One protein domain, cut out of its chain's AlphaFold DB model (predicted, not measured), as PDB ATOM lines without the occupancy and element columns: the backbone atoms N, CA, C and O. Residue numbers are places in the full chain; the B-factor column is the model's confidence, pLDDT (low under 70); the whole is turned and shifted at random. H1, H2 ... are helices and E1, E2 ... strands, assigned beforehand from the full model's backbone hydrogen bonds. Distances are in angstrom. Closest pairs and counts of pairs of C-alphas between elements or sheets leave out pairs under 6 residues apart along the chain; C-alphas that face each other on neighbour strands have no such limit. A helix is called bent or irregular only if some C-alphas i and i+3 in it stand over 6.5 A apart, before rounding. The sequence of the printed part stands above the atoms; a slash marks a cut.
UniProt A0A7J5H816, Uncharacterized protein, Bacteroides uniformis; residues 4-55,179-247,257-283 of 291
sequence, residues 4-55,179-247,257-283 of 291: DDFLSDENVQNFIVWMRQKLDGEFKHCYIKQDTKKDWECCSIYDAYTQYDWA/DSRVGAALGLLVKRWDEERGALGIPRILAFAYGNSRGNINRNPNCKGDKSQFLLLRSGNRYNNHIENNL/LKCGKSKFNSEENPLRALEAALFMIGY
ATOM      1  N   ASP A   4      78.135  92.929  69.618       97.56
ATOM      2  CA  ASP A   4      77.630  93.317  68.303       97.56
ATOM      3  C   ASP A   4      76.820  92.187  67.663       97.56
ATOM      4  O   ASP A   4      75.759  92.457  67.108       97.56
ATOM      5  N   ASP A   5      77.225  90.922  67.826       97.44
ATOM      6  CA  ASP A   5      76.430  89.760  67.394       97.44
ATOM      7  C   ASP A   5      75.073  89.748  68.112       97.44
ATOM      8  O   ASP A   5      74.031  89.560  67.491       97.44
ATOM      9  N   PHE A   6      75.075  89.966  69.433       98.25
ATOM     10  CA  PHE A   6      73.849  89.998  70.230       98.25
ATOM     11  C   PHE A   6      72.936  91.149  69.808       98.25
ATOM     12  O   PHE A   6      71.739  90.954  69.630       98.25
ATOM     13  N   LEU A   7      73.490  92.352  69.651       98.12
ATOM     14  CA  LEU A   7      72.706  93.523  69.288       98.12
ATOM     15  C   LEU A   7      72.277  93.504  67.821       98.12
ATOM     16  O   LEU A   7      71.276  94.133  67.526       98.12
ATOM     17  N   SER A   8      72.979  92.835  66.908       97.69
ATOM     18  CA  SER A   8      72.593  92.752  65.487       97.69
ATOM     19  C   SER A   8      71.560  91.663  65.185       97.69
ATOM     20  O   SER A   8      70.988  91.671  64.097       97.69
ATOM     21  N   ASP A   9      71.275  90.770  66.137       98.44
ATOM     22  CA  ASP A   9      70.212  89.772  66.010       98.44
ATOM     23  C   ASP A   9      68.841  90.435  65.779       98.44
ATOM     24  O   ASP A   9      68.445  91.374  66.477       98.44
ATOM     25  N   GLU A  10      68.097  89.923  64.798       98.00
ATOM     26  CA  GLU A  10      66.811  90.483  64.372       98.00
ATOM     27  C   GLU A  10      65.773  90.496  65.505       98.00
ATOM     28  O   GLU A  10      65.057  91.484  65.688       98.00
ATOM     29  N   ASN A  11      65.711  89.434  66.315       97.88
ATOM     30  CA  ASN A  11      64.779  89.378  67.437       97.88
ATOM     31  C   ASN A  11      65.155  90.401  68.505       97.88
ATOM     32  O   ASN A  11      64.275  91.051  69.066       97.88
ATOM     33  N   VAL A  12      66.453  90.570  68.769       98.50
ATOM     34  CA  VAL A  12      66.945  91.563  69.731       98.50
ATOM     35  C   VAL A  12      66.636  92.983  69.253       98.50
ATOM     36  O   VAL A  12      66.127  93.781  70.038       98.50
ATOM     37  N   GLN A  13      66.853  93.299  67.974       98.38
ATOM     38  CA  GLN A  13      66.497  94.602  67.396       98.38
ATOM     39  C   GLN A  13      64.995  94.886  67.489       98.38
ATOM     40  O   GLN A  13      64.592  95.947  67.975       98.38
ATOM     41  N   ASN A  14      64.159  93.921  67.102       98.00
ATOM     42  CA  ASN A  14      62.705  94.052  67.180       98.00
ATOM     43  C   ASN A  14      62.228  94.230  68.629       98.00
ATOM     44  O   ASN A  14      61.371  95.075  68.902       98.00
ATOM     45  N   PHE A  15      62.823  93.497  69.572       98.50
ATOM     46  CA  PHE A  15      62.532  93.657  70.994       98.50
ATOM     47  C   PHE A  15      62.976  95.022  71.533       98.50
ATOM     48  O   PHE A  15      62.232  95.643  72.289       98.50
ATOM     49  N   ILE A  16      64.138  95.544  71.121       98.56
ATOM     50  CA  ILE A  16      64.594  96.895  71.488       98.56
ATOM     51  C   ILE A  16      63.595  97.950  71.007       98.56
ATOM     52  O   ILE A  16      63.221  98.834  71.779       98.56
ATOM     53  N   VAL A  17      63.151  97.870  69.748       97.75
ATOM     54  CA  VAL A  17      62.158  98.801  69.189       97.75
ATOM     55  C   VAL A  17      60.862  98.751  69.996       97.75
ATOM     56  O   VAL A  17      60.343  99.799  70.379       97.75
ATOM     57  N   TRP A  18      60.383  97.548  70.311       97.94
ATOM     58  CA  TRP A  18      59.185  97.354  71.120       97.94
ATOM     59  C   TRP A  18      59.342  97.901  72.543       97.94
ATOM     60  O   TRP A  18      58.545  98.734  72.972       97.94
ATOM     61  N   MET A  19      60.396  97.510  73.266       98.12
ATOM     62  CA  MET A  19      60.621  97.911  74.660       98.12
ATOM     63  C   MET A  19      60.710  99.432  74.791       98.12
ATOM     64  O   MET A  19      60.210 100.002  75.757       98.12
ATOM     65  N   ARG A  20      61.280 100.107  73.787       96.75
ATOM     66  CA  ARG A  20      61.336 101.571  73.736       96.75
ATOM     67  C   ARG A  20      59.965 102.227  73.720       96.75
ATOM     68  O   ARG A  20      59.782 103.227  74.405       96.75
ATOM     69  N   GLN A  21      59.007 101.664  72.991       96.75
ATOM     70  CA  GLN A  21      57.631 102.165  72.988       96.75
ATOM     71  C   GLN A  21      56.979 102.017  74.368       96.75
ATOM     72  O   GLN A  21      56.142 102.833  74.738       96.75
ATOM     73  N   LYS A  22      57.394 101.016  75.153       97.81
ATOM     74  CA  LYS A  22      56.884 100.747  76.505       97.81
ATOM     75  C   LYS A  22      57.577 101.562  77.606       97.81
ATOM     76  O   LYS A  22      57.091 101.559  78.735       97.81
ATOM     77  N   LEU A  23      58.688 102.253  77.304       98.12
ATOM     78  CA  LEU A  23      59.387 103.092  78.288       98.12
ATOM     79  C   LEU A  23      58.457 104.171  78.842       98.12
ATOM     80  O   LEU A  23      58.223 104.209  80.046       98.12
ATOM     81  N   ASP A  24      57.880 104.972  77.947       97.44
ATOM     82  CA  ASP A  24      56.940 106.046  78.296       97.44
ATOM     83  C   ASP A  24      55.496 105.741  77.867       97.44
ATOM     84  O   ASP A  24      54.575 106.458  78.255       97.44
ATOM     85  N   GLY A  25      55.301 104.715  77.030       96.06
ATOM     86  CA  GLY A  25      53.994 104.286  76.542       96.06
ATOM     87  C   GLY A  25      53.350 103.208  77.408       96.06
ATOM     88  O   GLY A  25      53.832 102.867  78.486       96.06
ATOM     89  N   GLU A  26      52.237 102.663  76.918       96.62
ATOM     90  CA  GLU A  26      51.398 101.748  77.691       96.62
ATOM     91  C   GLU A  26      52.122 100.441  78.045       96.62
ATOM     92  O   GLU A  26      52.443  99.621  77.184       96.62
ATOM     93  N   PHE A  27      52.312 100.228  79.344       97.00
ATOM     94  CA  PHE A  27      52.732  98.974  79.955       97.00
ATOM     95  C   PHE A  27      52.051  98.849  81.320       97.00
ATOM     96  O   PHE A  27      52.476  99.458  82.297       97.00
ATOM     97  N   LYS A  28      50.976  98.059  81.393       96.75
ATOM     98  CA  LYS A  28      50.208  97.875  82.634       96.75
ATOM     99  C   LYS A  28      50.718  96.695  83.441       96.75
ATOM    100  O   LYS A  28      50.717  95.580  82.927       96.75
ATOM    101  N   HIS A  29      51.124  96.880  84.685       96.75
ATOM    102  CA  HIS A  29      51.502  95.773  85.572       96.75
ATOM    103  C   HIS A  29      51.086  96.085  86.997       96.75
ATOM    104  O   HIS A  29      51.169  97.236  87.401       96.75
ATOM    105  N   CYS A  30      50.647  95.084  87.754       96.69
ATOM    106  CA  CYS A  30      50.247  95.273  89.141       96.69
ATOM    107  C   CYS A  30      50.487  94.020  89.986       96.69
ATOM    108  O   CYS A  30      50.590  92.902  89.471       96.69
ATOM    109  N   TYR A  31      50.597  94.219  91.297       95.56
ATOM    110  CA  TYR A  31      50.691  93.162  92.300       95.56
ATOM    111  C   TYR A  31      50.388  93.713  93.699       95.56
ATOM    112  O   TYR A  31      50.424  94.915  93.936       95.56
ATOM    113  N   ILE A  32      50.178  92.812  94.661       93.69
ATOM    114  CA  ILE A  32      50.069  93.164  96.081       93.69
ATOM    115  C   ILE A  32      51.453  93.054  96.729       93.69
ATOM    116  O   ILE A  32      52.070  91.981  96.723       93.69
ATOM    117  N   LYS A  33      51.952  94.144  97.324       90.94
ATOM    118  CA  LYS A  33      53.192  94.136  98.117       90.94
ATOM    119  C   LYS A  33      52.978  93.303  99.384       90.94
ATOM    120  O   LYS A  33      52.095  93.586 100.189       90.94
ATOM    121  N   GLN A  34      53.764  92.241  99.575       87.06
ATOM    122  CA  GLN A  34      53.524  91.289 100.669       87.06
ATOM    123  C   GLN A  34      53.810  91.861 102.062       87.06
ATOM    124  O   GLN A  34      53.198  91.395 103.025       87.06
ATOM    125  N   ASP A  35      54.719  92.825 102.162       84.12
ATOM    126  CA  ASP A  35      55.128  93.504 103.394       84.12
ATOM    127  C   ASP A  35      54.085  94.523 103.868       84.12
ATOM    128  O   ASP A  35      53.705  94.517 105.034       84.12
ATOM    129  N   THR A  36      53.571  95.350 102.958       88.19
ATOM    130  CA  THR A  36      52.624  96.431 103.277       88.19
ATOM    131  C   THR A  36      51.161  96.057 103.056       88.19
ATOM    132  O   THR A  36      50.279  96.772 103.524       88.19
ATOM    133  N   LYS A  37      50.893  94.954 102.343       90.88
ATOM    134  CA  LYS A  37      49.558  94.530 101.877       90.88
ATOM    135  C   LYS A  37      48.851  95.559 100.988       90.88
ATOM    136  O   LYS A  37      47.635  95.501 100.849       90.88
ATOM    137  N   LYS A  38      49.604  96.486 100.394       92.00
ATOM    138  CA  LYS A  38      49.080  97.504  99.481       92.00
ATOM    139  C   LYS A  38      49.197  97.052  98.033       92.00
ATOM    140  O   LYS A  38      50.145  96.345  97.677       92.00
ATOM    141  N   ASP A  39      48.259  97.511  97.218       94.56
ATOM    142  CA  ASP A  39      48.351  97.401  95.770       94.56
ATOM    143  C   ASP A  39      49.490  98.285  95.252       94.56
ATOM    144  O   ASP A  39      49.712  99.401  95.728       94.56
ATOM    145  N   TRP A  40      50.234  97.752  94.292       96.62
ATOM    146  CA  TRP A  40      51.205  98.477  93.489       96.62
ATOM    147  C   TRP A  40      50.835  98.258  92.030       96.62
ATOM    148  O   TRP A  40      50.556  97.124  91.629       96.62
ATOM    149  N   GLU A  41      50.850  99.315  91.232       97.06
ATOM    150  CA  GLU A  41      50.539  99.249  89.811       97.06
ATOM    151  C   GLU A  41      51.347 100.271  89.028       97.06
ATOM    152  O   GLU A  41      51.675 101.320  89.554       97.06
ATOM    153  N   CYS A  42      51.637  99.997  87.762       97.88
ATOM    154  CA  CYS A  42      52.202 100.980  86.850       97.88
ATOM    155  C   CYS A  42      51.497 100.940  85.493       97.88
ATOM    156  O   CYS A  42      50.935  99.914  85.101       97.88
ATOM    157  N   CYS A  43      51.543 102.058  84.772       97.44
ATOM    158  CA  CYS A  43      50.980 102.228  83.429       97.44
ATOM    159  C   CYS A  43      52.038 102.386  82.321       97.44
ATOM    160  O   CYS A  43      51.689 102.362  81.141       97.44
ATOM    161  N   SER A  44      53.314 102.516  82.691       98.38
ATOM    162  CA  SER A  44      54.488 102.499  81.808       98.38
ATOM    163  C   SER A  44      55.707 101.955  82.568       98.38
ATOM    164  O   SER A  44      55.654 101.783  83.792       98.38
ATOM    165  N   ILE A  45      56.824 101.690  81.880       98.62
ATOM    166  CA  ILE A  45      58.077 101.316  82.565       98.62
ATOM    167  C   ILE A  45      58.632 102.513  83.356       98.62
ATOM    168  O   ILE A  45      59.128 102.332  84.464       98.62
ATOM    169  N   TYR A  46      58.516 103.738  82.839       98.69
ATOM    170  CA  TYR A  46      58.931 104.940  83.564       98.69
ATOM    171  C   TYR A  46      58.078 105.195  84.812       98.69
ATOM    172  O   TYR A  46      58.605 105.544  85.863       98.69
ATOM    173  N   ASP A  47      56.771 104.951  84.738       98.62
ATOM    174  CA  ASP A  47      55.888 105.041  85.904       98.62
ATOM    175  C   ASP A  47      56.315 104.061  87.014       98.62
ATOM    176  O   ASP A  47      56.413 104.445  88.180       98.62
ATOM    177  N   ALA A  48      56.727 102.838  86.653       98.56
ATOM    178  CA  ALA A  48      57.293 101.890  87.618       98.56
ATOM    179  C   ALA A  48      58.549 102.424  88.330       98.56
ATOM    180  O   ALA A  48      58.745 102.137  89.512       98.56
ATOM    181  N   TYR A  49      59.388 103.199  87.630       98.56
ATOM    182  CA  TYR A  49      60.522 103.908  88.230       98.56
ATOM    183  C   TYR A  49      60.061 105.000  89.202       98.56
ATOM    184  O   TYR A  49      60.550 105.054  90.327       98.56
ATOM    185  N   THR A  50      59.084 105.829  88.821       98.00
ATOM    186  CA  THR A  50      58.581 106.902  89.704       98.00
ATOM    187  C   THR A  50      57.927 106.380  90.984       98.00
ATOM    188  O   THR A  50      57.838 107.101  91.973       98.00
ATOM    189  N   GLN A  51      57.512 105.114  90.979       96.75
ATOM    190  CA  GLN A  51      56.946 104.406  92.124       96.75
ATOM    191  C   GLN A  51      57.958 103.500  92.836       96.75
ATOM    192  O   GLN A  51      57.564 102.561  93.539       96.75
ATOM    193  N   TYR A  52      59.258 103.731  92.632       97.88
ATOM    194  CA  TYR A  52      60.307 102.990  93.315       97.88
ATOM    195  C   TYR A  52      60.165 103.116  94.832       97.88
ATOM    196  O   TYR A  52      60.143 104.212  95.387       97.88
ATOM    197  N   ASP A  53      60.085 101.967  95.497       96.00
ATOM    198  CA  ASP A  53      59.910 101.891  96.942       96.00
ATOM    199  C   ASP A  53      60.517 100.591  97.479       96.00
ATOM    200  O   ASP A  53      59.903  99.509  97.427       96.00
ATOM    201  N   TRP A  54      61.745 100.709  97.979       95.06
ATOM    202  CA  TRP A  54      62.492  99.629  98.599       95.06
ATOM    203  C   TRP A  54      63.340 100.129  99.762       95.06
ATOM    204  O   TRP A  54      64.342 100.821  99.578       95.06
ATOM    205  N   ALA A  55      62.925  99.725 100.962       95.69
ATOM    206  CA  ALA A  55      63.596 100.078 102.196       95.69
ATOM    207  C   ALA A  55      65.005  99.470 102.284       95.69
ATOM    208  O   ALA A  55      65.179  98.265 102.081       95.69
ATOM    209  N   ASP A 179      69.749  91.112  89.627       95.62
ATOM    210  CA  ASP A 179      69.183  90.282  90.683       95.62
ATOM    211  C   ASP A 179      67.965  89.474  90.203       95.62
ATOM    212  O   ASP A 179      67.585  89.467  89.031       95.62
ATOM    213  N   SER A 180      67.344  88.751  91.134       94.88
ATOM    214  CA  SER A 180      66.152  87.955  90.838       94.88
ATOM    215  C   SER A 180      64.963  88.758  90.302       94.88
ATOM    216  O   SER A 180      64.184  88.192  89.542       94.88
ATOM    217  N   ARG A 181      64.793  90.028  90.705       96.81
ATOM    218  CA  ARG A 181      63.680  90.868  90.251       96.81
ATOM    219  C   ARG A 181      63.960  91.367  88.842       96.81
ATOM    220  O   ARG A 181      63.126  91.170  87.967       96.81
ATOM    221  N   VAL A 182      65.157  91.893  88.588       98.44
ATOM    222  CA  VAL A 182      65.550  92.359  87.247       98.44
ATOM    223  C   VAL A 182      65.438  91.232  86.214       98.44
ATOM    224  O   VAL A 182      64.822  91.423  85.166       98.44
ATOM    225  N   GLY A 183      65.927  90.027  86.532       97.56
ATOM    226  CA  GLY A 183      65.768  88.868  85.646       97.56
ATOM    227  C   GLY A 183      64.302  88.475  85.404       97.56
ATOM    228  O   GLY A 183      63.929  88.156  84.278       97.56
ATOM    229  N   ALA A 184      63.446  88.546  86.431       97.00
ATOM    230  CA  ALA A 184      62.014  88.271  86.288       97.00
ATOM    231  C   ALA A 184      61.301  89.326  85.422       97.00
ATOM    232  O   ALA A 184      60.491  88.972  84.568       97.00
ATOM    233  N   ALA A 185      61.633  90.608  85.597       98.50
ATOM    234  CA  ALA A 185      61.075  91.702  84.807       98.50
ATOM    235  C   ALA A 185      61.446  91.600  83.325       98.50
ATOM    236  O   ALA A 185      60.578  91.763  82.469       98.50
ATOM    237  N   LEU A 186      62.704  91.274  83.010       98.50
ATOM    238  CA  LEU A 186      63.126  91.025  81.629       98.50
ATOM    239  C   LEU A 186      62.369  89.841  81.017       98.50
ATOM    240  O   LEU A 186      61.900  89.946  79.887       98.50
ATOM    241  N   GLY A 187      62.179  88.757  81.776       96.69
ATOM    242  CA  GLY A 187      61.359  87.628  81.335       96.69
ATOM    243  C   GLY A 187      59.910  88.030  81.032       96.69
ATOM    244  O   GLY A 187      59.384  87.684  79.976       96.69
ATOM    245  N   LEU A 188      59.283  88.824  81.907       96.44
ATOM    246  CA  LEU A 188      57.932  89.354  81.692       96.44
ATOM    247  C   LEU A 188      57.848  90.243  80.443       96.44
ATOM    248  O   LEU A 188      56.909  90.111  79.662       96.44
ATOM    249  N   LEU A 189      58.817  91.138  80.245       98.06
ATOM    250  CA  LEU A 189      58.859  92.029  79.084       98.06
ATOM    251  C   LEU A 189      58.988  91.244  77.777       98.06
ATOM    252  O   LEU A 189      58.235  91.496  76.841       98.06
ATOM    253  N   VAL A 190      59.894  90.264  77.726       97.25
ATOM    254  CA  VAL A 190      60.072  89.400  76.549       97.25
ATOM    255  C   VAL A 190      58.813  88.584  76.271       97.25
ATOM    256  O   VAL A 190      58.421  88.451  75.115       97.25
ATOM    257  N   LYS A 191      58.143  88.085  77.315       94.12
ATOM    258  CA  LYS A 191      56.875  87.364  77.173       94.12
ATOM    259  C   LYS A 191      55.777  88.250  76.579       94.12
ATOM    260  O   LYS A 191      55.124  87.839  75.632       94.12
ATOM    261  N   ARG A 192      55.609  89.480  77.071       95.19
ATOM    262  CA  ARG A 192      54.608  90.412  76.520       95.19
ATOM    263  C   ARG A 192      54.910  90.820  75.088       95.19
ATOM    264  O   ARG A 192      54.000  90.931  74.277       95.19
ATOM    265  N   TRP A 193      56.184  91.019  74.768       96.81
ATOM    266  CA  TRP A 193      56.602  91.230  73.389       96.81
ATOM    267  C   TRP A 193      56.245  90.034  72.500       96.81
ATOM    268  O   TRP A 193      55.746  90.231  71.394       96.81
ATOM    269  N   ASP A 194      56.457  88.806  72.987       94.44
ATOM    270  CA  ASP A 194      56.064  87.585  72.283       94.44
ATOM    271  C   ASP A 194      54.547  87.481  72.081       94.44
ATOM    272  O   ASP A 194      54.091  87.189  70.979       94.44
ATOM    273  N   GLU A 195      53.761  87.787  73.108       93.19
ATOM    274  CA  GLU A 195      52.298  87.819  73.044       93.19
ATOM    275  C   GLU A 195      51.798  88.853  72.017       93.19
ATOM    276  O   GLU A 195      50.980  88.519  71.159       93.19
ATOM    277  N   GLU A 196      52.330  90.081  72.033       94.88
ATOM    278  CA  GLU A 196      51.920  91.163  71.119       94.88
ATOM    279  C   GLU A 196      52.263  90.881  69.647       94.88
ATOM    280  O   GLU A 196      51.577  91.374  68.751       94.88
ATOM    281  N   ARG A 197      53.283  90.057  69.373       93.25
ATOM    282  CA  ARG A 197      53.614  89.602  68.009       93.25
ATOM    283  C   ARG A 197      52.917  88.295  67.604       93.25
ATOM    284  O   ARG A 197      53.254  87.737  66.563       93.25
ATOM    285  N   GLY A 198      51.964  87.805  68.404       92.06
ATOM    286  CA  GLY A 198      51.156  86.621  68.094       92.06
ATOM    287  C   GLY A 198      51.675  85.298  68.667       92.06
ATOM    288  O   GLY A 198      51.387  84.251  68.095       92.06
ATOM    289  N   ALA A 199      52.431  85.333  69.770       87.94
ATOM    290  CA  ALA A 199      52.953  84.166  70.492       87.94
ATOM    291  C   ALA A 199      53.760  83.198  69.604       87.94
ATOM    292  O   ALA A 199      53.555  81.984  69.604       87.94
ATOM    293  N   LEU A 200      54.693  83.750  68.825       86.88
ATOM    294  CA  LEU A 200      55.524  82.992  67.879       86.88
ATOM    295  C   LEU A 200      56.622  82.162  68.571       86.88
ATOM    296  O   LEU A 200      57.317  81.385  67.913       86.88
ATOM    297  N   GLY A 201      56.787  82.323  69.886       89.25
ATOM    298  CA  GLY A 201      57.703  81.561  70.721       89.25
ATOM    299  C   GLY A 201      58.981  82.327  71.039       89.25
ATOM    300  O   GLY A 201      59.635  82.888  70.158       89.25
ATOM    301  N   ILE A 202      59.361  82.325  72.317       91.75
ATOM    302  CA  ILE A 202      60.455  83.141  72.849       91.75
ATOM    303  C   ILE A 202      61.817  82.726  72.259       91.75
ATOM    304  O   ILE A 202      62.269  81.595  72.473       91.75
ATOM    305  N   PRO A 203      62.530  83.635  71.562       94.06
ATOM    306  CA  PRO A 203      63.866  83.369  71.050       94.06
ATOM    307  C   PRO A 203      64.846  83.126  72.196       94.06
ATOM    308  O   PRO A 203      64.939  83.918  73.134       94.06
ATOM    309  N   ARG A 204      65.658  82.065  72.094       93.25
ATOM    310  CA  ARG A 204      66.629  81.689  73.138       93.25
ATOM    311  C   ARG A 204      67.594  82.825  73.504       93.25
ATOM    312  O   ARG A 204      68.044  82.894  74.643       93.25
ATOM    313  N   ILE A 205      67.915  83.705  72.556       95.38
ATOM    314  CA  ILE A 205      68.808  84.849  72.780       95.38
ATOM    315  C   ILE A 205      68.216  85.896  73.744       95.38
ATOM    316  O   ILE A 205      68.978  86.549  74.451       95.38
ATOM    317  N   LEU A 206      66.884  85.979  73.834       97.12
ATOM    318  CA  LEU A 206      66.123  86.843  74.745       97.12
ATOM    319  C   LEU A 206      65.592  86.094  75.982       97.12
ATOM    320  O   LEU A 206      64.913  86.682  76.820       97.12
ATOM    321  N   ALA A 207      65.893  84.802  76.129       95.06
ATOM    322  CA  ALA A 207      65.460  83.993  77.264       95.06
ATOM    323  C   ALA A 207      66.314  84.277  78.515       95.06
ATOM    324  O   ALA A 207      67.141  83.460  78.932       95.06
ATOM    325  N   PHE A 208      66.121  85.459  79.103       96.38
ATOM    326  CA  PHE A 208      66.855  85.913  80.279       96.38
ATOM    327  C   PHE A 208      66.627  85.006  81.495       96.38
ATOM    328  O   PHE A 208      65.497  84.688  81.866       96.38
ATOM    329  N   ALA A 209      67.710  84.589  82.145       95.19
ATOM    330  CA  ALA A 209      67.625  83.793  83.359       95.19
ATOM    331  C   ALA A 209      67.141  84.639  84.547       95.19
ATOM    332  O   ALA A 209      67.510  85.809  84.685       95.19
ATOM    333  N   TYR A 210      66.368  84.025  85.443       94.56
ATOM    334  CA  TYR A 210      65.782  84.682  86.615       94.56
ATOM    335  C   TYR A 210      66.182  83.984  87.922       94.56
ATOM    336  O   TYR A 210      66.660  82.851  87.927       94.56
ATOM    337  N   GLY A 211      66.004  84.656  89.059       91.81
ATOM    338  CA  GLY A 211      66.276  84.081  90.380       91.81
ATOM    339  C   GLY A 211      64.996  83.810  91.167       91.81
ATOM    340  O   GLY A 211      64.025  84.556  91.063       91.81
ATOM    341  N   ASN A 212      65.011  82.784  92.019       89.31
ATOM    342  CA  ASN A 212      63.927  82.567  92.977       89.31
ATOM    343  C   ASN A 212      63.892  83.676  94.035       89.31
ATOM    344  O   ASN A 212      64.920  84.264  94.387       89.31
ATOM    345  N   SER A 213      62.702  83.944  94.575       86.62
ATOM    346  CA  SER A 213      62.587  84.809  95.746       86.62
ATOM    347  C   SER A 213      63.081  84.084  97.006       86.62
ATOM    348  O   SER A 213      63.087  82.857  97.068       86.62
ATOM    349  N   ARG A 214      63.503  84.842  98.028       76.19
ATOM    350  CA  ARG A 214      63.852  84.286  99.350       76.19
ATOM    351  C   ARG A 214      62.616  83.889 100.182       76.19
ATOM    352  O   ARG A 214      62.788  83.392 101.286       76.19
ATOM    353  N   GLY A 215      61.401  84.103  99.671       79.75
ATOM    354  CA  GLY A 215      60.138  83.792 100.344       79.75
ATOM    355  C   GLY A 215      59.066  83.289  99.373       79.75
ATOM    356  O   GLY A 215      59.372  82.681  98.349       79.75
ATOM    357  N   ASN A 216      57.801  83.582  99.670       82.94
ATOM    358  CA  ASN A 216      56.647  83.075  98.913       82.94
ATOM    359  C   ASN A 216      56.221  83.989  97.752       82.94
ATOM    360  O   ASN A 216      55.072  83.944  97.318       82.94
ATOM    361  N   ILE A 217      57.110  84.861  97.269       90.44
ATOM    362  CA  ILE A 217      56.809  85.743  96.139       90.44
ATOM    363  C   ILE A 217      57.159  85.018  94.839       90.44
ATOM    364  O   ILE A 217      58.286  84.543  94.664       90.44
ATOM    365  N   ASN A 218      56.200  84.951  93.917       91.31
ATOM    366  CA  ASN A 218      56.424  84.361  92.607       91.31
ATOM    367  C   ASN A 218      57.290  85.289  91.744       91.31
ATOM    368  O   ASN A 218      56.863  86.379  91.381       91.31
ATOM    369  N   ARG A 219      58.492  84.836  91.382       92.44
ATOM    370  CA  ARG A 219      59.383  85.519  90.425       92.44
ATOM    371  C   ARG A 219      59.572  84.740  89.128       92.44
ATOM    372  O   ARG A 219      60.442  85.084  88.344       92.44
ATOM    373  N   ASN A 220      58.803  83.674  88.919       92.00
ATOM    374  CA  ASN A 220      58.920  82.835  87.737       92.00
ATOM    375  C   ASN A 220      58.160  83.465  86.557       92.00
ATOM    376  O   ASN A 220      56.931  83.542  86.624       92.00
ATOM    377  N   PRO A 221      58.851  83.889  85.482       90.00
ATOM    378  CA  PRO A 221      58.193  84.431  84.298       90.00
ATOM    379  C   PRO A 221      57.526  83.347  83.425       90.00
ATOM    380  O   PRO A 221      56.717  83.682  82.565       90.00
ATOM    381  N   ASN A 222      57.822  82.056  83.634       87.81
ATOM    382  CA  ASN A 222      57.219  80.959  82.865       87.81
ATOM    383  C   ASN A 222      55.744  80.719  83.250       87.81
ATOM    384  O   ASN A 222      55.385  80.772  84.433       87.81
ATOM    385  N   CYS A 223      54.894  80.363  82.276       73.12
ATOM    386  CA  CYS A 223      53.539  79.874  82.554       73.12
ATOM    387  C   CYS A 223      53.553  78.481  83.188       73.12
ATOM    388  O   CYS A 223      54.476  77.684  82.996       73.12
ATOM    389  N   LYS A 224      52.484  78.150  83.921       65.56
ATOM    390  CA  LYS A 224      52.231  76.759  84.308       65.56
ATOM    391  C   LYS A 224      52.028  75.931  83.035       65.56
ATOM    392  O   LYS A 224      51.132  76.231  82.259       65.56
ATOM    393  N   GLY A 225      52.840  74.892  82.852       59.16
ATOM    394  CA  GLY A 225      52.751  73.983  81.701       59.16
ATOM    395  C   GLY A 225      53.700  74.303  80.544       59.16
ATOM    396  O   GLY A 225      53.891  73.442  79.686       59.16
ATOM    397  N   ASP A 226      54.364  75.464  80.547       63.44
ATOM    398  CA  ASP A 226      55.417  75.743  79.570       63.44
ATOM    399  C   ASP A 226      56.660  74.894  79.851       63.44
ATOM    400  O   ASP A 226      57.122  74.767  80.991       63.44
ATOM    401  N   LYS A 227      57.259  74.344  78.787       59.75
ATOM    402  CA  LYS A 227      58.630  73.817  78.852       59.75
ATOM    403  C   LYS A 227      59.532  74.982  79.252       59.75
ATOM    404  O   LYS A 227      59.547  75.955  78.519       59.75
ATOM    405  N   SER A 228      60.251  74.882  80.373       66.75
ATOM    406  CA  SER A 228      61.095  75.930  80.986       66.75
ATOM    407  C   SER A 228      61.797  76.860  79.974       66.75
ATOM    408  O   SER A 228      62.939  76.597  79.586       66.75
ATOM    409  N   GLN A 229      61.115  77.929  79.548       84.44
ATOM    410  CA  GLN A 229      61.590  78.852  78.514       84.44
ATOM    411  C   GLN A 229      62.667  79.764  79.100       84.44
ATOM    412  O   GLN A 229      63.742  79.919  78.525       84.44
ATOM    413  N   PHE A 230      62.418  80.276  80.305       91.56
ATOM    414  CA  PHE A 230      63.378  81.027  81.105       91.56
ATOM    415  C   PHE A 230      64.004  80.127  82.169       91.56
ATOM    416  O   PHE A 230      63.302  79.481  82.954       91.56
ATOM    417  N   LEU A 231      65.334  80.095  82.209       92.19
ATOM    418  CA  LEU A 231      66.093  79.263  83.142       92.19
ATOM    419  C   LEU A 231      66.325  79.971  84.481       92.19
ATOM    420  O   LEU A 231      66.367  81.197  84.560       92.19
ATOM    421  N   LEU A 232      66.569  79.191  85.533       92.12
ATOM    422  CA  LEU A 232      67.068  79.734  86.794       92.12
ATOM    423  C   LEU A 232      68.532  80.175  86.667       92.12
ATOM    424  O   LEU A 232      69.364  79.498  86.051       92.12
ATOM    425  N   LEU A 233      68.860  81.288  87.319       91.31
ATOM    426  CA  LEU A 233      70.231  81.682  87.625       91.31
ATOM    427  C   LEU A 233      70.883  80.562  88.432       91.31
ATOM    428  O   LEU A 233      70.353  80.121  89.454       91.31
ATOM    429  N   ARG A 234      72.011  80.054  87.932       81.44
ATOM    430  CA  ARG A 234      72.698  78.928  88.552       81.44
ATOM    431  C   ARG A 234      73.649  79.476  89.605       81.44
ATOM    432  O   ARG A 234      74.346  80.459  89.373       81.44
ATOM    433  N   SER A 235      73.695  78.810  90.750       66.25
ATOM    434  CA  SER A 235      74.766  78.958  91.733       66.25
ATOM    435  C   SER A 235      75.763  77.802  91.585       66.25
ATOM    436  O   SER A 235      75.384  76.704  91.178       66.25
ATOM    437  N   GLY A 236      77.040  78.035  91.903       60.72
ATOM    438  CA  GLY A 236      78.077  76.993  91.941       60.72
ATOM    439  C   GLY A 236      79.277  77.271  91.032       60.72
ATOM    440  O   GLY A 236      79.502  78.403  90.617       60.72
ATOM    441  N   ASN A 237      80.047  76.225  90.710       53.62
ATOM    442  CA  ASN A 237      81.392  76.312  90.108       53.62
ATOM    443  C   ASN A 237      81.463  76.918  88.691       53.62
ATOM    444  O   ASN A 237      82.540  76.953  88.109       53.62
ATOM    445  N   ARG A 238      80.343  77.366  88.108       65.06
ATOM    446  CA  ARG A 238      80.297  78.070  86.818       65.06
ATOM    447  C   ARG A 238      79.178  79.113  86.832       65.06
ATOM    448  O   ARG A 238      78.062  78.836  86.393       65.06
ATOM    449  N   TYR A 239      79.492  80.318  87.309       79.12
ATOM    450  CA  TYR A 239      78.585  81.478  87.315       79.12
ATOM    451  C   TYR A 239      78.302  82.065  85.924       79.12
ATOM    452  O   TYR A 239      77.636  83.093  85.803       79.12
ATOM    453  N   ASN A 240      78.791  81.412  84.867       84.62
ATOM    454  CA  ASN A 240      78.712  81.873  83.486       84.62
ATOM    455  C   ASN A 240      77.296  82.269  83.076       84.62
ATOM    456  O   ASN A 240      77.145  83.263  82.383       84.62
ATOM    457  N   ASN A 241      76.258  81.549  83.525       91.88
ATOM    458  CA  ASN A 241      74.896  81.919  83.148       91.88
ATOM    459  C   ASN A 241      74.449  83.236  83.798       91.88
ATOM    460  O   ASN A 241      73.764  84.010  83.143       91.88
ATOM    461  N   HIS A 242      74.836  83.523  85.044       94.50
ATOM    462  CA  HIS A 242      74.529  84.805  85.684       94.50
ATOM    463  C   HIS A 242      75.309  85.923  85.003       94.50
ATOM    464  O   HIS A 242      74.704  86.907  84.588       94.50
ATOM    465  N   ILE A 243      76.619  85.738  84.811       95.38
ATOM    466  CA  ILE A 243      77.477  86.724  84.139       95.38
ATOM    467  C   ILE A 243      76.945  87.026  82.733       95.38
ATOM    468  O   ILE A 243      76.688  88.181  82.418       95.38
ATOM    469  N   GLU A 244      76.690  86.001  81.918       95.12
ATOM    470  CA  GLU A 244      76.167  86.155  80.558       95.12
ATOM    471  C   GLU A 244      74.847  86.931  80.528       95.12
ATOM    472  O   GLU A 244      74.681  87.828  79.703       95.12
ATOM    473  N   ASN A 245      73.913  86.619  81.431       96.50
ATOM    474  CA  ASN A 245      72.635  87.325  81.497       96.50
ATOM    475  C   ASN A 245      72.799  88.780  81.953       96.50
ATOM    476  O   ASN A 245      72.144  89.658  81.395       96.50
ATOM    477  N   ASN A 246      73.706  89.053  82.895       97.38
ATOM    478  CA  ASN A 246      74.020  90.417  83.315       97.38
ATOM    479  C   ASN A 246      74.626  91.227  82.161       97.38
ATOM    480  O   ASN A 246      74.200  92.357  81.938       97.38
ATOM    481  N   LEU A 247      75.578  90.653  81.413       97.31
ATOM    482  CA  LEU A 247      76.217  91.303  80.263       97.31
ATOM    483  C   LEU A 247      75.204  91.595  79.154       97.31
ATOM    484  O   LEU A 247      75.089  92.737  78.711       97.31
ATOM    485  N   LEU A 257      68.189 102.669  75.750       97.31
ATOM    486  CA  LEU A 257      68.334 104.077  76.145       97.31
ATOM    487  C   LEU A 257      69.035 104.952  75.094       97.31
ATOM    488  O   LEU A 257      68.801 106.157  75.048       97.31
ATOM    489  N   LYS A 258      69.896 104.367  74.250       95.69
ATOM    490  CA  LYS A 258      70.626 105.093  73.194       95.69
ATOM    491  C   LYS A 258      69.827 105.288  71.908       95.69
ATOM    492  O   LYS A 258      70.156 106.176  71.129       95.69
ATOM    493  N   CYS A 259      68.815 104.464  71.634       89.19
ATOM    494  CA  CYS A 259      68.154 104.478  70.324       89.19
ATOM    495  C   CYS A 259      67.109 105.598  70.142       89.19
ATOM    496  O   CYS A 259      66.457 105.655  69.103       89.19
ATOM    497  N   GLY A 260      66.945 106.507  71.102       84.31
ATOM    498  CA  GLY A 260      66.184 107.754  70.977       84.31
ATOM    499  C   GLY A 260      65.791 108.285  72.349       84.31
ATOM    500  O   GLY A 260      66.325 107.816  73.345       84.31
ATOM    501  N   LYS A 261      64.882 109.263  72.404       89.38
ATOM    502  CA  LYS A 261      64.518 109.933  73.659       89.38
ATOM    503  C   LYS A 261      63.388 109.204  74.390       89.38
ATOM    504  O   LYS A 261      62.411 108.814  73.753       89.38
ATOM    505  N   SER A 262      63.522 109.079  75.701       95.88
ATOM    506  CA  SER A 262      62.485 108.729  76.668       95.88
ATOM    507  C   SER A 262      62.632 109.594  77.920       95.88
ATOM    508  O   SER A 262      63.641 110.294  78.073       95.88
ATOM    509  N   LYS A 263      61.665 109.541  78.840       97.69
ATOM    510  CA  LYS A 263      61.763 110.270  80.117       97.69
ATOM    511  C   LYS A 263      62.987 109.852  80.940       97.69
ATOM    512  O   LYS A 263      63.593 110.704  81.577       97.69
ATOM    513  N   PHE A 264      63.429 108.594  80.830       97.75
ATOM    514  CA  PHE A 264      64.662 108.119  81.473       97.75
ATOM    515  C   PHE A 264      65.908 108.908  81.060       97.75
ATOM    516  O   PHE A 264      66.827 109.032  81.859       97.75
ATOM    517  N   ASN A 265      65.973 109.447  79.836       96.00
ATOM    518  CA  ASN A 265      67.143 110.210  79.385       96.00
ATOM    519  C   ASN A 265      67.317 111.556  80.110       96.00
ATOM    520  O   ASN A 265      68.365 112.176  79.947       96.00
ATOM    521  N   SER A 266      66.309 112.009  80.859       95.44
ATOM    522  CA  SER A 266      66.376 113.216  81.690       95.44
ATOM    523  C   SER A 266      66.902 112.942  83.102       95.44
ATOM    524  O   SER A 266      67.201 113.890  83.822       95.44
ATOM    525  N   GLU A 267      67.003 111.673  83.503       96.00
ATOM    526  CA  GLU A 267      67.549 111.280  84.800       96.00
ATOM    527  C   GLU A 267      69.075 111.411  84.805       96.00
ATOM    528  O   GLU A 267      69.728 111.192  83.785       96.00
ATOM    529  N   GLU A 268      69.659 111.708  85.969       93.31
ATOM    530  CA  GLU A 268      71.118 111.825  86.132       93.31
ATOM    531  C   GLU A 268      71.844 110.532  85.726       93.31
ATOM    532  O   GLU A 268      72.881 110.560  85.066       93.31
ATOM    533  N   ASN A 269      71.250 109.381  86.062       94.81
ATOM    534  CA  ASN A 269      71.718 108.069  85.640       94.81
ATOM    535  C   ASN A 269      70.572 107.270  84.987       94.81
ATOM    536  O   ASN A 269      69.887 106.495  85.664       94.81
ATOM    537  N   PRO A 270      70.372 107.414  83.660       97.12
ATOM    538  CA  PRO A 270      69.265 106.779  82.943       97.12
ATOM    539  C   PRO A 270      69.243 105.253  83.066       97.12
ATOM    540  O   PRO A 270      68.176 104.645  83.146       97.12
ATOM    541  N   LEU A 271      70.420 104.614  83.088       97.69
ATOM    542  CA  LEU A 271      70.519 103.159  83.197       97.69
ATOM    543  C   LEU A 271      70.117 102.675  84.590       97.69
ATOM    544  O   LEU A 271      69.389 101.690  84.695       97.69
ATOM    545  N   ARG A 272      70.536 103.384  85.645       97.69
ATOM    546  CA  ARG A 272      70.141 103.066  87.022       97.69
ATOM    547  C   ARG A 272      68.646 103.279  87.251       97.69
ATOM    548  O   ARG A 272      68.014 102.448  87.896       97.69
ATOM    549  N   ALA A 273      68.069 104.340  86.691       98.38
ATOM    550  CA  ALA A 273      66.628 104.576  86.751       98.38
ATOM    551  C   ALA A 273      65.839 103.462  86.033       98.38
ATOM    552  O   ALA A 273      64.857 102.941  86.567       98.38
ATOM    553  N   LEU A 274      66.302 103.018  84.857       98.75
ATOM    554  CA  LEU A 274      65.688 101.894  84.145       98.75
ATOM    555  C   LEU A 274      65.842 100.567  84.910       98.75
ATOM    556  O   LEU A 274      64.886  99.801  85.005       98.75
ATOM    557  N   GLU A 275      67.008 100.297  85.499       98.69
ATOM    558  CA  GLU A 275      67.212  99.154  86.399       98.69
ATOM    559  C   GLU A 275      66.231  99.186  87.581       98.69
ATOM    560  O   GLU A 275      65.617  98.166  87.895       98.69
ATOM    561  N   ALA A 276      66.035 100.352  88.200       98.69
ATOM    562  CA  ALA A 276      65.101 100.543  89.304       98.69
ATOM    563  C   ALA A 276      63.645 100.259  88.895       98.69
ATOM    564  O   ALA A 276      62.937  99.562  89.623       98.69
ATOM    565  N   ALA A 277      63.212 100.688  87.702       98.81
ATOM    566  CA  ALA A 277      61.912 100.289  87.152       98.81
ATOM    567  C   ALA A 277      61.785  98.762  87.036       98.81
ATOM    568  O   ALA A 277      60.795  98.181  87.486       98.81
ATOM    569  N   LEU A 278      62.795  98.095  86.465       98.88
ATOM    570  CA  LEU A 278      62.799  96.635  86.325       98.88
ATOM    571  C   LEU A 278      62.784  95.935  87.687       98.88
ATOM    572  O   LEU A 278      62.109  94.921  87.856       98.88
ATOM    573  N   PHE A 279      63.481  96.480  88.679       98.44
ATOM    574  CA  PHE A 279      63.470  95.959  90.039       98.44
ATOM    575  C   PHE A 279      62.071  96.016  90.676       98.44
ATOM    576  O   PHE A 279      61.685  95.070  91.371       98.44
ATOM    577  N   MET A 280      61.293  97.072  90.412       98.25
ATOM    578  CA  MET A 280      59.901  97.175  90.869       98.25
ATOM    579  C   MET A 280      58.980  96.222  90.105       98.25
ATOM    580  O   MET A 280      58.321  95.384  90.718       98.25
ATOM    581  N   ILE A 281      59.014  96.243  88.768       98.38
ATOM    582  CA  ILE A 281      58.220  95.343  87.908       98.38
ATOM    583  C   ILE A 281      58.456  93.871  88.282       98.38
ATOM    584  O   ILE A 281      57.530  93.062  88.354       98.38
ATOM    585  N   GLY A 282      59.713  93.531  88.560       97.12
ATOM    586  CA  GLY A 282      60.175  92.194  88.898       97.12
ATOM    587  C   GLY A 282      59.863  91.725  90.316       97.12
ATOM    588  O   GLY A 282      60.284  90.625  90.689       97.12
ATOM    589  N   TYR A 283      59.177  92.532  91.134       96.12
ATOM    590  CA  TYR A 283      58.840  92.166  92.507       96.12
ATOM    591  C   TYR A 283      58.050  90.858  92.552       96.12
ATOM    592  O   TYR A 283      58.503  89.912  93.205       96.12
TER     593      TYR A 283
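What this domain is: This is residues 4 to 55, 179 to 247 and 257 to 283 of the 291 residues of an uncharacterized protein of Bacteroides uniformis (UniProt A0A7J5H816). Three longer helices form a crossed core: H4 runs through the middle, H2 crosses it at one part and H7 at another, both roughly at right angles. H3 packs across H7 with the small strand hairpin E1-E2 beside them, while a long stretch with no named element, residues 197 to 239, leads from H4 to H5, and residues 235 to 240 stick out from the body. The printed part has 148 residues, in the order H1 H2 E1 E2 H3 H4 H5 H6 H7, with an antiparallel two-stranded sheet, and is mostly helix. It is compact, with a radius of gyration of the C-alphas of 15.3 A, and rounded, spanning 38 by 34 by 32 A.

How they stand to each other: Start at H1, residues 4 to 8, which is close but not clearly touching H2, residues 10 to 24: the closest C-alphas, of Leu 7 and Gln 13, are 6.6 A apart. Next comes the hairpin of E1, residues 29 to 32, and E2, residues 39 to 42, antiparallel at 167 degrees; look for N 31 and O 40 at 2.9 A and N 42 and O 29 at 2.8 A. H3, residues 45 to 50, touches H2 at Leu 23 and Ile 45, 4.8 A between C-alphas, at a steep tilt of 40 degrees, the same way. Past the cut, H4, residues 180 to 196, touches H2 about perpendicular at 77 degrees, closest at the C-alphas of Phe 15 and Trp 193, 6.8 A. H5, residues 240 to 247, touches no helix. H6, residues 263 to 266, and H2 only just touch, with 3 pairs of C-alphas within 8 A, the closest being those of Asp 24 and Lys 263, 6.7 A. H7, residues 270 to 281, touches H3 about perpendicular at 86 degrees, closest at the C-alphas of Tyr 49 and Ala 277, 4.0 A. H7 also touches H4 about perpendicular at 84 degrees, closest at the C-alphas of Val 182 and Phe 279, 5.0 A. H6 and H7 touch only at the corner, with the C-alphas of Phe 264 and Pro 270 closest at 5.0 A. E2 and H7 are near each other, with 7 pairs of C-alphas within 10 A. H1, H3, H4, H5 and H7 have every O i to N i+4 pair within hydrogen-bond range, H2 has 10 of 11, and H6 is too short for such a pair.

Where its parts are: Find C-alpha 4 at (77.630, 93.317, 68.303), where H1 begins. H2 runs 23.1 A and is only just irregular, C-alphas 21 and 24 being 6.6 A apart. H4 runs 24.5 A from C-alpha 180 at (66.152, 87.955, 90.838). H7 runs 16.7 A and ends at C-alpha 281, (58.220, 95.343, 87.908).

The domain as a whole: The two C-alphas farthest apart, of Asp 5 and Lys 37, are 44.0 A apart. Residues 56 to 178 are not printed, a gap of 16.1 A from C-alpha 55 to C-alpha 179, and residues 248 to 256 are not printed, 15.6 A from C-alpha 247 to C-alpha 257. The link from H4 to H5 is long, and in it and at the first residue of H5 residues 235 to 240 stand free. Confidence is under 70 at residues 224 to 228 and 235 to 238.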